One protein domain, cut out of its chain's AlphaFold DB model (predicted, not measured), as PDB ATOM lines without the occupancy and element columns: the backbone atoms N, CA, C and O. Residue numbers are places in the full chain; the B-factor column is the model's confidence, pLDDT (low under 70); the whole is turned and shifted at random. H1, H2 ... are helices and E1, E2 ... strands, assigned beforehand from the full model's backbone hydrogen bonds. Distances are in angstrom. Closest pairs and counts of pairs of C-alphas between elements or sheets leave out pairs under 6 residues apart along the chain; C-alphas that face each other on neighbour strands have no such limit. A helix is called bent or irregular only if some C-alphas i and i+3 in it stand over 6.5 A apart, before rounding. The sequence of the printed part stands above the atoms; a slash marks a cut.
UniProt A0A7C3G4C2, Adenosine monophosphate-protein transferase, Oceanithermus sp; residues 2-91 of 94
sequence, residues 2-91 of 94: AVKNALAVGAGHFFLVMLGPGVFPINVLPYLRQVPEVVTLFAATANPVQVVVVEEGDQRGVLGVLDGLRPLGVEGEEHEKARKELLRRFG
ATOM      1  N   ALA A   2      18.561 -21.042  -2.174       97.25
ATOM      2  CA  ALA A   2      18.644 -21.792  -3.438       97.25
ATOM      3  C   ALA A   2      17.665 -21.293  -4.518       97.25
ATOM      4  O   ALA A   2      18.097 -20.884  -5.588       97.25
ATOM      5  N   VAL A   3      16.369 -21.216  -4.187       98.06
ATOM      6  CA  VAL A   3      15.311 -20.731  -5.097       98.06
ATOM      7  C   VAL A   3      15.604 -19.323  -5.621       98.06
ATOM      8  O   VAL A   3      15.564 -19.095  -6.821       98.06
ATOM      9  N   LYS A   4      15.964 -18.387  -4.732       98.25
ATOM     10  CA  LYS A   4      16.296 -17.002  -5.104       98.25
ATOM     11  C   LYS A   4      17.429 -16.952  -6.135       98.25
ATOM     12  O   LYS A   4      17.327 -16.216  -7.108       98.25
ATOM     13  N   ASN A   5      18.491 -17.724  -5.924       98.12
ATOM     14  CA  ASN A   5      19.653 -17.721  -6.814       98.12
ATOM     15  C   ASN A   5      19.368 -18.451  -8.132       98.12
ATOM     16  O   ASN A   5      19.784 -17.973  -9.180       98.12
ATOM     17  N   ALA A   6      18.622 -19.560  -8.102       98.19
ATOM     18  CA  ALA A   6      18.198 -20.257  -9.316       98.19
ATOM     19  C   ALA A   6      17.306 -19.365 -10.198       98.19
ATOM     20  O   ALA A   6      17.517 -19.309 -11.405       98.19
ATOM     21  N   LEU A   7      16.384 -18.603  -9.596       98.06
ATOM     22  CA  LEU A   7      15.579 -17.603 -10.308       98.06
ATOM     23  C   LEU A   7      16.431 -16.458 -10.868       98.06
ATOM     24  O   LEU A   7      16.177 -16.003 -11.976       98.06
ATOM     25  N   ALA A   8      17.446 -16.004 -10.127       98.12
ATOM     26  CA  ALA A   8      18.351 -14.960 -10.602       98.12
ATOM     27  C   ALA A   8      19.176 -15.411 -11.822       98.12
ATOM     28  O   ALA A   8      19.369 -14.622 -12.744       98.12
ATOM     29  N   VAL A   9      19.624 -16.674 -11.849       98.19
ATOM     30  CA  VAL A   9      20.272 -17.274 -13.029       98.19
ATOM     31  C   VAL A   9      19.256 -17.423 -14.166       98.19
ATOM     32  O   VAL A   9      19.523 -16.999 -15.288       98.19
ATOM     33  N   GLY A  10      18.075 -17.973 -13.878       97.81
ATOM     34  CA  GLY A  10      16.946 -18.020 -14.810       97.81
ATOM     35  C   GLY A  10      17.159 -18.907 -16.041       97.81
ATOM     36  O   GLY A  10      16.422 -18.774 -17.009       97.81
ATOM     37  N   ALA A  11      18.159 -19.790 -16.025       98.25
ATOM     38  CA  ALA A  11      18.410 -20.739 -17.104       98.25
ATOM     39  C   ALA A  11      17.535 -21.994 -16.949       98.25
ATOM     40  O   ALA A  11      17.377 -22.526 -15.846       98.25
ATOM     41  N   GLY A  12      16.982 -22.486 -18.059       97.81
ATOM     42  CA  GLY A  12      16.234 -23.745 -18.081       97.81
ATOM     43  C   GLY A  12      17.122 -24.934 -17.698       97.81
ATOM     44  O   GLY A  12      18.309 -24.947 -18.009       97.81
ATOM     45  N   HIS A  13      16.555 -25.929 -17.004       97.88
ATOM     46  CA  HIS A  13      17.277 -27.123 -16.519       97.88
ATOM     47  C   HIS A  13      18.518 -26.809 -15.657       97.88
ATOM     48  O   HIS A  13      19.446 -27.610 -15.543       97.88
ATOM     49  N   PHE A  14      18.525 -25.651 -15.001       98.00
ATOM     50  CA  PHE A  14      19.527 -25.292 -14.012       98.00
ATOM     51  C   PHE A  14      19.077 -25.723 -12.616       98.00
ATOM     52  O   PHE A  14      17.930 -25.508 -12.223       98.00
ATOM     53  N   PHE A  15      19.998 -26.276 -11.830       98.06
ATOM     54  CA  PHE A  15      19.750 -26.567 -10.423       98.06
ATOM     55  C   PHE A  15      20.875 -26.027  -9.547       98.06
ATOM     56  O   PHE A  15      22.011 -25.848  -9.983       98.06
ATOM     57  N   LEU A  16      20.539 -25.767  -8.284       97.69
ATOM     58  CA  LEU A  16      21.470 -25.250  -7.294       97.69
ATOM     59  C   LEU A  16      21.213 -25.918  -5.944       97.69
ATOM     60  O   LEU A  16      20.089 -25.912  -5.443       97.69
ATOM     61  N   VAL A  17      22.273 -26.450  -5.333       97.75
ATOM     62  CA  VAL A  17      22.232 -27.070  -4.004       97.75
ATOM     63  C   VAL A  17      22.969 -26.174  -3.012       97.75
ATOM     64  O   VAL A  17      24.145 -25.878  -3.199       97.75
ATOM     65  N   MET A  18      22.285 -25.757  -1.944       97.62
ATOM     66  CA  MET A  18      22.919 -25.083  -0.806       97.62
ATOM     67  C   MET A  18      23.212 -26.121   0.274       97.62
ATOM     68  O   MET A  18      22.281 -26.684   0.848       97.62
ATOM     69  N   LEU A  19      24.490 -26.374   0.551       97.81
ATOM     70  CA  LEU A  19      24.898 -27.276   1.625       97.81
ATOM     71  C   LEU A  19      24.893 -26.539   2.966       97.81
ATOM     72  O   LEU A  19      25.312 -25.383   3.055       97.81
ATOM     73  N   GLY A  20      24.381 -27.204   4.001       96.75
ATOM     74  CA  GLY A  20      24.394 -26.683   5.364       96.75
ATOM     75  C   GLY A  20      25.793 -26.714   5.992       96.75
ATOM     76  O   GLY A  20      26.698 -27.367   5.465       96.75
ATOM     77  N   PRO A  21      25.984 -26.039   7.140       96.94
ATOM     78  CA  PRO A  21      27.249 -26.058   7.866       96.94
ATOM     79  C   PRO A  21      27.722 -27.488   8.167       96.94
ATOM     80  O   PRO A  21      26.929 -28.336   8.567       96.94
ATOM     81  N   GLY A  22      29.018 -27.745   7.983       96.06
ATOM     82  CA  GLY A  22      29.628 -29.057   8.233       96.06
ATOM     83  C   GLY A  22      29.447 -30.088   7.113       96.06
ATOM     84  O   GLY A  22      29.978 -31.189   7.231       96.06
ATOM     85  N   VAL A  23      28.752 -29.744   6.023       97.81
ATOM     86  CA  VAL A  23      28.626 -30.597   4.833       97.81
ATOM     87  C   VAL A  23      29.423 -29.990   3.686       97.81
ATOM     88  O   VAL A  23      29.204 -28.842   3.300       97.81
ATOM     89  N   PHE A  24      30.337 -30.770   3.114       98.31
ATOM     90  CA  PHE A  24      31.231 -30.315   2.055       98.31
ATOM     91  C   PHE A  24      30.864 -30.943   0.707       98.31
ATOM     92  O   PHE A  24      30.387 -32.082   0.663       98.31
ATOM     93  N   PRO A  25      31.159 -30.269  -0.419       98.50
ATOM     94  CA  PRO A  25      30.968 -30.837  -1.751       98.50
ATOM     95  C   PRO A  25      31.537 -32.248  -1.923       98.50
ATOM     96  O   PRO A  25      30.884 -33.110  -2.505       98.50
ATOM     97  N   ILE A  26      32.718 -32.522  -1.359       98.12
ATOM     98  CA  ILE A  26      33.362 -33.843  -1.433       98.12
ATOM     99  C   ILE A  26      32.505 -34.977  -0.849       98.12
ATOM    100  O   ILE A  26      32.684 -36.124  -1.248       98.12
ATOM    101  N   ASN A  27      31.561 -34.676   0.050       97.81
ATOM    102  CA  ASN A  27      30.664 -35.670   0.636       97.81
ATOM    103  C   ASN A  27      29.516 -36.061  -0.307       97.81
ATOM    104  O   ASN A  27      29.008 -37.172  -0.213       97.81
ATOM    105  N   VAL A  28      29.100 -35.162  -1.207       97.62
ATOM    106  CA  VAL A  28      27.866 -35.314  -2.001       97.62
ATOM    107  C   VAL A  28      28.113 -35.438  -3.503       97.62
ATOM    108  O   VAL A  28      27.325 -36.070  -4.204       97.62
ATOM    109  N   LEU A  29      29.216 -34.879  -4.011       98.06
ATOM    110  CA  LEU A  29      29.550 -34.877  -5.437       98.06
ATOM    111  C   LEU A  29      29.550 -36.274  -6.082       98.06
ATOM    112  O   LEU A  29      29.059 -36.377  -7.207       98.06
ATOM    113  N   PRO A  30      30.056 -37.349  -5.439       97.75
ATOM    114  CA  PRO A  30      29.987 -38.686  -6.024       97.75
ATOM    115  C   PRO A  30      28.555 -39.152  -6.295       97.75
ATOM    116  O   PRO A  30      28.318 -39.793  -7.312       97.75
ATOM    117  N   TYR A  31      27.607 -38.810  -5.419       98.00
ATOM    118  CA  TYR A  31      26.203 -39.198  -5.549       98.00
ATOM    119  C   TYR A  31      25.474 -38.333  -6.572       98.00
ATOM    120  O   TYR A  31      24.752 -38.864  -7.405       98.00
ATOM    121  N   LEU A  32      25.720 -37.016  -6.578       97.50
ATOM    122  CA  LEU A  32      25.136 -36.112  -7.576       97.50
ATOM    123  C   LEU A  32      25.521 -36.506  -9.006       97.50
ATOM    124  O   LEU A  32      24.687 -36.434  -9.898       97.50
ATOM    125  N   ARG A  33      26.759 -36.970  -9.222       97.06
ATOM    126  CA  ARG A  33      27.209 -37.471 -10.533       97.06
ATOM    127  C   ARG A  33      26.560 -38.790 -10.956       97.06
ATOM    128  O   ARG A  33      26.654 -39.143 -12.123       97.06
ATOM    129  N   GLN A  34      25.973 -39.532 -10.021       98.00
ATOM    130  CA  GLN A  34      25.287 -40.795 -10.300       98.00
ATOM    131  C   GLN A  34      23.792 -40.605 -10.568       98.00
ATOM    132  O   GLN A  34      23.136 -41.556 -10.981       98.00
ATOM    133  N   VAL A  35      23.243 -39.409 -10.330       98.38
ATOM    134  CA  VAL A  35      21.840 -39.109 -10.632       98.38
ATOM    135  C   VAL A  35      21.658 -39.115 -12.156       98.38
ATOM    136  O   VAL A  35      22.299 -38.297 -12.820       98.38
ATOM    137  N   PRO A  36      20.805 -39.991 -12.723       98.38
ATOM    138  CA  PRO A  36      20.656 -40.131 -14.175       98.38
ATOM    139  C   PRO A  36      20.266 -38.838 -14.905       98.38
ATOM    140  O   PRO A  36      20.624 -38.646 -16.063       98.38
ATOM    141  N   GLU A  37      19.548 -37.942 -14.231       98.50
ATOM    142  CA  GLU A  37      19.075 -36.667 -14.774       98.50
ATOM    143  C   GLU A  37      20.139 -35.553 -14.744       98.50
ATOM    144  O   GLU A  37      19.955 -34.503 -15.368       98.50
ATOM    145  N   VAL A  38      21.251 -35.733 -14.019       98.25
ATOM    146  CA  VAL A  38      22.297 -34.708 -13.891       98.25
ATOM    147  C   VAL A  38      23.251 -34.788 -15.077       98.25
ATOM    148  O   VAL A  38      24.093 -35.675 -15.173       98.25
ATOM    149  N   VAL A  39      23.158 -33.795 -15.963       98.00
ATOM    150  CA  VAL A  39      23.985 -33.721 -17.178       98.00
ATOM    151  C   VAL A  39      25.392 -33.201 -16.882       98.00
ATOM    152  O   VAL A  39      26.381 -33.707 -17.408       98.00
ATOM    153  N   THR A  40      25.515 -32.146 -16.077       97.19
ATOM    154  CA  THR A  40      26.797 -31.480 -15.802       97.19
ATOM    155  C   THR A  40      26.741 -30.731 -14.475       97.19
ATOM    156  O   THR A  40      25.697 -30.222 -14.071       97.19
ATOM    157  N   LEU A  41      27.888 -30.648 -13.798       98.06
ATOM    158  CA  LEU A  41      28.090 -29.832 -12.603       98.06
ATOM    159  C   LEU A  41      29.063 -28.700 -12.940       98.06
ATOM    160  O   LEU A  41      30.224 -28.970 -13.236       98.06
ATOM    161  N   PHE A  42      28.602 -27.448 -12.882       98.12
ATOM    162  CA  PHE A  42      29.431 -26.281 -13.210       98.12
ATOM    163  C   PHE A  42      30.426 -25.913 -12.103       98.12
ATOM    164  O   PHE A  42      31.562 -25.555 -12.393       98.12
ATOM    165  N   ALA A  43      30.005 -25.984 -10.838       98.06
ATOM    166  CA  ALA A  43      30.820 -25.596  -9.690       98.06
ATOM    167  C   ALA A  43      30.361 -26.306  -8.417       98.06
ATOM    168  O   ALA A  43      29.194 -26.679  -8.292       98.06
ATOM    169  N   ALA A  44      31.263 -26.425  -7.442       98.38
ATOM    170  CA  ALA A  44      30.913 -26.789  -6.075       98.38
ATOM    171  C   ALA A  44      31.943 -26.194  -5.104       98.38
ATOM    172  O   ALA A  44      33.039 -26.728  -4.946       98.38
ATOM    173  N   THR A  45      31.593 -25.068  -4.480       98.38
ATOM    174  CA  THR A  45      32.551 -24.199  -3.784       98.38
ATOM    175  C   THR A  45      31.926 -23.489  -2.587       98.38
ATOM    176  O   THR A  45      30.704 -23.367  -2.495       98.38
ATOM    177  N   ALA A  46      32.780 -23.019  -1.679       97.88
ATOM    178  CA  ALA A  46      32.432 -22.078  -0.613       97.88
ATOM    179  C   ALA A  46      33.018 -20.672  -0.863       97.88
ATOM    180  O   ALA A  46      32.808 -19.765  -0.058       97.88
ATOM    181  N   ASN A  47      33.754 -20.486  -1.962       98.12
ATOM    182  CA  ASN A  47      34.281 -19.188  -2.364       98.12
ATOM    183  C   ASN A  47      33.154 -18.266  -2.860       98.12
ATOM    184  O   ASN A  47      32.080 -18.743  -3.248       98.12
ATOM    185  N   PRO A  48      33.403 -16.947  -2.946       98.06
ATOM    186  CA  PRO A  48      32.604 -16.079  -3.798       98.06
ATOM    187  C   PRO A  48      32.548 -16.648  -5.219       98.06
ATOM    188  O   PRO A  48      33.582 -16.988  -5.796       98.06
ATOM    189  N   VAL A  49      31.342 -16.760  -5.771       98.12
ATOM    190  CA  VAL A  49      31.115 -17.366  -7.084       98.12
ATOM    191  C   VAL A  49      30.148 -16.528  -7.908       98.12
ATOM    192  O   VAL A  49      29.166 -15.997  -7.383       98.12
ATOM    193  N   GLN A  50      30.427 -16.418  -9.204       98.44
ATOM    194  CA  GLN A  50      29.544 -15.791 -10.188       98.44
ATOM    195  C   GLN A  50      29.211 -16.781 -11.305       98.44
ATOM    196  O   GLN A  50      30.034 -17.622 -11.661       98.44
ATOM    197  N   VAL A  51      28.006 -16.672 -11.863       98.50
ATOM    198  CA  VAL A  51      27.547 -17.481 -13.000       98.50
ATOM    199  C   VAL A  51      27.538 -16.596 -14.241       98.50
ATOM    200  O   VAL A  51      26.929 -15.527 -14.224       98.50
ATOM    201  N   VAL A  52      28.210 -17.031 -15.306       98.56
ATOM    202  CA  VAL A  52      28.200 -16.334 -16.598       98.56
ATOM    203  C   VAL A  52      26.985 -16.816 -17.380       98.56
ATOM    204  O   VAL A  52      26.929 -17.974 -17.802       98.56
ATOM    205  N   VAL A  53      26.008 -15.927 -17.541       98.44
ATOM    206  CA  VAL A  53      24.748 -16.204 -18.233       98.44
ATOM    207  C   VAL A  53      24.735 -15.467 -19.565       98.44
ATOM    208  O   VAL A  53      25.051 -14.280 -19.617       98.44
ATOM    209  N   VAL A  54      24.358 -16.176 -20.626       98.38
ATOM    210  CA  VAL A  54      23.987 -15.579 -21.912       98.38
ATOM    211  C   VAL A  54      22.469 -15.591 -22.038       98.38
ATOM    212  O   VAL A  54      21.822 -16.540 -21.591       98.38
ATOM    213  N   GLU A  55      21.912 -14.535 -22.619       98.38
ATOM    214  CA  GLU A  55      20.482 -14.389 -22.875       98.38
ATOM    215  C   GLU A  55      20.255 -14.177 -24.371       98.38
ATOM    216  O   GLU A  55      20.940 -13.363 -24.991       98.38
ATOM    217  N   GLU A  56      19.297 -14.909 -24.932       98.00
ATOM    218  CA  GLU A  56      18.838 -14.743 -26.309       98.00
ATOM    219  C   GLU A  56      17.319 -14.939 -26.368       98.00
ATOM    220  O   GLU A  56      16.805 -16.043 -26.180       98.00
ATOM    221  N   GLY A  57      16.587 -13.842 -26.589       96.75
ATOM    222  CA  GLY A  57      15.125 -13.837 -26.519       96.75
ATOM    223  C   GLY A  57      14.624 -14.349 -25.164       96.75
ATOM    224  O   GLY A  57      15.035 -13.854 -24.119       96.75
ATOM    225  N   ASP A  58      13.774 -15.376 -25.190       96.19
ATOM    226  CA  ASP A  58      13.209 -16.005 -23.985       96.19
ATOM    227  C   ASP A  58      14.112 -17.099 -23.380       96.19
ATOM    228  O   ASP A  58      13.688 -17.857 -22.502       96.19
ATOM    229  N   GLN A  59      15.351 -17.235 -23.858       97.94
ATOM    230  CA  GLN A  59      16.276 -18.276 -23.420       97.94
ATOM    231  C   GLN A  59      17.440 -17.694 -22.626       97.94
ATOM    232  O   GLN A  59      18.028 -16.678 -22.985       97.94
ATOM    233  N   ARG A  60      17.826 -18.408 -21.566       98.56
ATOM    234  CA  ARG A  60      19.068 -18.174 -20.827       98.56
ATOM    235  C   ARG A  60      19.878 -19.452 -20.732       98.56
ATOM    236  O   ARG A  60      19.339 -20.506 -20.391       98.56
ATOM    237  N   GLY A  61      21.176 -19.337 -20.989       98.31
ATOM    238  CA  GLY A  61      22.137 -20.432 -20.905       98.31
ATOM    239  C   GLY A  61      23.289 -20.100 -19.963       98.31
ATOM    240  O   GLY A  61      23.738 -18.957 -19.894       98.31
ATOM    241  N   VAL A  62      23.788 -21.105 -19.242       98.44
ATOM    242  CA  VAL A  62      24.999 -20.972 -18.419       98.44
ATOM    243  C   VAL A  62      26.213 -21.342 -19.263       98.44
ATOM    244  O   VAL A  62      26.335 -22.485 -19.699       98.44
ATOM    245  N   LEU A  63      27.119 -20.385 -19.470       98.06
ATOM    246  CA  LEU A  63      28.372 -20.614 -20.201       98.06
ATOM    247  C   LEU A  63      29.499 -21.105 -19.288       98.06
ATOM    248  O   LEU A  63      30.421 -21.780 -19.738       98.06
ATOM    249  N   GLY A  64      29.439 -20.761 -18.002       98.19
ATOM    250  CA  GLY A  64      30.455 -21.138 -17.032       98.19
ATOM    251  C   GLY A  64      30.308 -20.404 -15.708       98.19
ATOM    252  O   GLY A  64      29.317 -19.716 -15.450       98.19
ATOM    253  N   VAL A  65      31.323 -20.557 -14.862       98.50
ATOM    254  CA  VAL A  65      31.392 -19.951 -13.531       98.50
ATOM    255  C   VAL A  65      32.730 -19.256 -13.313       98.50
ATOM    256  O   VAL A  65      33.755 -19.666 -13.854       98.50
ATOM    257  N   LEU A  66      32.717 -18.223 -12.477       98.44
ATOM    258  CA  LEU A  66      33.914 -17.602 -11.920       98.44
ATOM    259  C   LEU A  66      33.975 -17.992 -10.439       98.44
ATOM    260  O   LEU A  66      33.231 -17.437  -9.631       98.44
ATOM    261  N   ASP A  67      34.790 -18.995 -10.106       98.56
ATOM    262  CA  ASP A  67      34.939 -19.543  -8.749       98.56
ATOM    263  C   ASP A  67      36.187 -18.970  -8.073       98.56
ATOM    264  O   ASP A  67      37.318 -19.317  -8.416       98.56
ATOM    265  N   GLY A  68      35.977 -18.081  -7.103       98.06
ATOM    266  CA  GLY A  68      37.058 -17.474  -6.343       98.06
ATOM    267  C   GLY A  68      37.903 -16.495  -7.160       98.06
ATOM    268  O   GLY A  68      37.398 -15.700  -7.951       98.06
ATOM    269  N   LEU A  69      39.207 -16.497  -6.889       97.88
ATOM    270  CA  LEU A  69      40.163 -15.529  -7.423       97.88
ATOM    271  C   LEU A  69      41.186 -16.215  -8.331       97.88
ATOM    272  O   LEU A  69      41.455 -17.409  -8.213       97.88
ATOM    273  N   ARG A  70      41.807 -15.426  -9.212       98.00
ATOM    274  CA  ARG A  70      42.926 -15.884 -10.046       98.00
ATOM    275  C   ARG A  70      44.127 -16.318  -9.183       98.00
ATOM    276  O   ARG A  70      44.348 -15.718  -8.127       98.00
ATOM    277  N   PRO A  71      44.942 -17.287  -9.634       97.56
ATOM    278  CA  PRO A  71      46.157 -17.673  -8.921       97.56
ATOM    279  C   PRO A  71      47.142 -16.498  -8.817       97.56
ATOM    280  O   PRO A  71      47.239 -15.671  -9.725       97.56
ATOM    281  N   LEU A  72      47.885 -16.441  -7.708       97.56
ATOM    282  CA  LEU A  72      48.902 -15.409  -7.448       97.56
ATOM    283  C   LEU A  72      50.333 -15.867  -7.774       97.56
ATOM    284  O   LEU A  72      51.251 -15.054  -7.770       97.56
ATOM    285  N   GLY A  73      50.530 -17.156  -8.050       97.56
ATOM    286  CA  GLY A  73      51.833 -17.754  -8.316       97.56
ATOM    287  C   GLY A  73      51.782 -19.279  -8.245       97.56
ATOM    288  O   GLY A  73      50.700 -19.867  -8.188       97.56
ATOM    289  N   VAL A  74      52.959 -19.903  -8.241       98.25
ATOM    290  CA  VAL A  74      53.142 -21.354  -8.094       98.25
ATOM    291  C   VAL A  74      53.597 -21.660  -6.665       98.25
ATOM    292  O   VAL A  74      54.346 -20.882  -6.075       98.25
ATOM    293  N   GLU A  75      53.122 -22.764  -6.088       98.12
ATOM    294  CA  GLU A  75      53.547 -23.182  -4.750       98.12
ATOM    295  C   GLU A  75      55.023 -23.622  -4.727       98.12
ATOM    296  O   GLU A  75      55.493 -24.272  -5.657       98.12
ATOM    297  N   GLY A  76      55.751 -23.255  -3.667       98.50
ATOM    298  CA  GLY A  76      57.091 -23.779  -3.379       98.50
ATOM    299  C   GLY A  76      57.050 -24.949  -2.390       98.50
ATOM    300  O   GLY A  76      55.986 -25.305  -1.881       98.50
ATOM    301  N   GLU A  77      58.215 -25.509  -2.059       98.56
ATOM    302  CA  GLU A  77      58.332 -26.693  -1.187       98.56
ATOM    303  C   GLU A  77      57.688 -26.501   0.199       98.56
ATOM    304  O   GLU A  77      57.035 -27.408   0.723       98.56
ATOM    305  N   GLU A  78      57.812 -25.309   0.791       98.31
ATOM    306  CA  GLU A  78      57.202 -25.000   2.091       98.31
ATOM    307  C   GLU A  78      55.668 -25.014   2.029       98.31
ATOM    308  O   GLU A  78      55.008 -25.567   2.913       98.31
ATOM    309  N   HIS A  79      55.091 -24.457   0.961       98.38
ATOM    310  CA  HIS A  79      53.645 -24.456   0.736       98.38
ATOM    311  C   HIS A  79      53.122 -25.875   0.481       98.38
ATOM    312  O   HIS A  79      52.087 -26.259   1.036       98.38
ATOM    313  N   GLU A  80      53.873 -26.684  -0.272       98.44
ATOM    314  CA  GLU A  80      53.539 -28.088  -0.502       98.44
ATOM    315  C   GLU A  80      53.513 -28.875   0.821       98.44
ATOM    316  O   GLU A  80      52.560 -29.620   1.099       98.44
ATOM    317  N   LYS A  81      54.541 -28.700   1.662       98.44
ATOM    318  CA  LYS A  81      54.602 -29.322   2.991       98.44
ATOM    319  C   LYS A  81      53.408 -28.893   3.845       98.44
ATOM    320  O   LYS A  81      52.723 -29.756   4.404       98.44
ATOM    321  N   ALA A  82      53.101 -27.596   3.872       98.50
ATOM    322  CA  ALA A  82      51.992 -27.045   4.643       98.50
ATOM    323  C   ALA A  82      50.631 -27.625   4.220       98.50
ATOM    324  O   ALA A  82      49.865 -28.074   5.080       98.50
ATOM    325  N   ARG A  83      50.323 -27.701   2.914       98.25
ATOM    326  CA  ARG A  83      49.039 -28.277   2.465       98.25
ATOM    327  C   ARG A  83      48.930 -29.777   2.747       98.25
ATOM    328  O   ARG A  83      47.838 -30.258   3.047       98.25
ATOM    329  N   LYS A  84      50.040 -30.529   2.694       98.44
ATOM    330  CA  LYS A  84      50.054 -31.960   3.058       98.44
ATOM    331  C   LYS A  84      49.796 -32.156   4.551       98.44
ATOM    332  O   LYS A  84      49.001 -33.016   4.922       98.44
ATOM    333  N   GLU A  85      50.440 -31.362   5.404       98.38
ATOM    334  CA  GLU A  85      50.207 -31.392   6.852       98.38
ATOM    335  C   GLU A  85      48.771 -31.008   7.210       98.38
ATOM    336  O   GLU A  85      48.160 -31.671   8.047       98.38
ATOM    337  N   LEU A  86      48.203 -30.001   6.541       98.50
ATOM    338  CA  LEU A  86      46.816 -29.588   6.742       98.50
ATOM    339  C   LEU A  86      45.832 -30.745   6.508       98.50
ATOM    340  O   LEU A  86      44.973 -31.000   7.349       98.50
ATOM    341  N   LEU A  87      45.991 -31.491   5.408       98.38
ATOM    342  CA  LEU A  87      45.128 -32.637   5.104       98.38
ATOM    343  C   LEU A  87      45.223 -33.748   6.159       98.38
ATOM    344  O   LEU A  87      44.206 -34.372   6.466       98.38
ATOM    345  N   ARG A  88      46.413 -33.980   6.731       98.12
ATOM    346  CA  ARG A  88      46.597 -34.941   7.832       98.12
ATOM    347  C   ARG A  88      45.969 -34.447   9.129       98.12
ATOM    348  O   ARG A  88      45.296 -35.216   9.804       98.12
ATOM    349  N   ARG A  89      46.110 -33.155   9.449       98.06
ATOM    350  CA  ARG A  89      45.451 -32.535  10.615       98.06
ATOM    351  C   ARG A  89      43.928 -32.617  10.526       98.06
ATOM    352  O   ARG A  89      43.276 -32.816  11.542       98.06
ATOM    353  N   PHE A  90      43.372 -32.491   9.322       97.38
ATOM    354  CA  PHE A  90      41.941 -32.685   9.070       97.38
ATOM    355  C   PHE A  90      41.520 -34.164   9.020       97.38
ATOM    356  O   PHE A  90      40.330 -34.447   8.927       97.38
ATOM    357  N   GLY A  91      42.464 -35.109   9.076       97.81
ATOM    358  CA  GLY A  91      42.185 -36.547   9.061       97.81
ATOM    359  C   GLY A  91      41.850 -37.124   7.681       97.81
ATOM    360  O   GLY A  91      41.421 -38.269   7.588       97.81
TER     361      GLY A  91
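AT A GLANCE: This is residues 2 to 91 of the 94 residues of the protein "Adenosine monophosphate-protein transferase" of Oceanithermus sp (UniProt A0A7C3G4C2). A two-stranded hairpin, E1 and E2, has the end of the small helix H1 near it and two long loops that lead into and out of the short helix H2; from the hairpin's last strand an arm runs off to the helix H3, which sticks out by itself at the far end. The printed part has 90 residues, with H1, H2, E1, E2 and H3 in that order and the two strands antiparallel. The class is mixed, helices and strands. The whole is loose, with a radius of gyration of the C-alphas of 16.9 A, and elongated, spanning 52 by 29 by 22 A.

IN THESE COORDINATES: H1 is residues 2 to 9, 10.7 A long, beginning at C-alpha 2 (18.644, -21.792, -3.438). H2 is residues 25 to 32, 9.8 A, and irregular: C-alphas 27 and 30 are 7.3 A apart. E1, residues 49 to 56, measures 23.0 A, and E2, residues 59 to 67, 23.8 A. H3, residues 77 to 89, is 18.4 A long and ends at C-alpha 89 (45.451, -32.535, 10.615).

HOW THE PARTS SIT: E1 and E2 form a hairpin, antiparallel at 158 degrees; N 52 and O 64, 2.9 A apart, are within hydrogen-bond range. The closest C-alphas of H1 and E1 are those of Val 9 and Val 53, 6.9 A apart. H1 and H2 are apart, and so are H2 and E2. H3 touches no helix and is apart from E1. In H1 and H3 every O i to N i+4 pair is within hydrogen-bond range; in H2, 2 of 4.

THE WHOLE: The two C-alphas farthest apart, those of Gly 57 and Glu 78, are 52.1 A apart. Residues 76 to 82 and 84 to 91 stand free. The links H1 to H2 and H2 to E1 are long. The printed part has no cut, and no printed residue is under 70 in pLDDT.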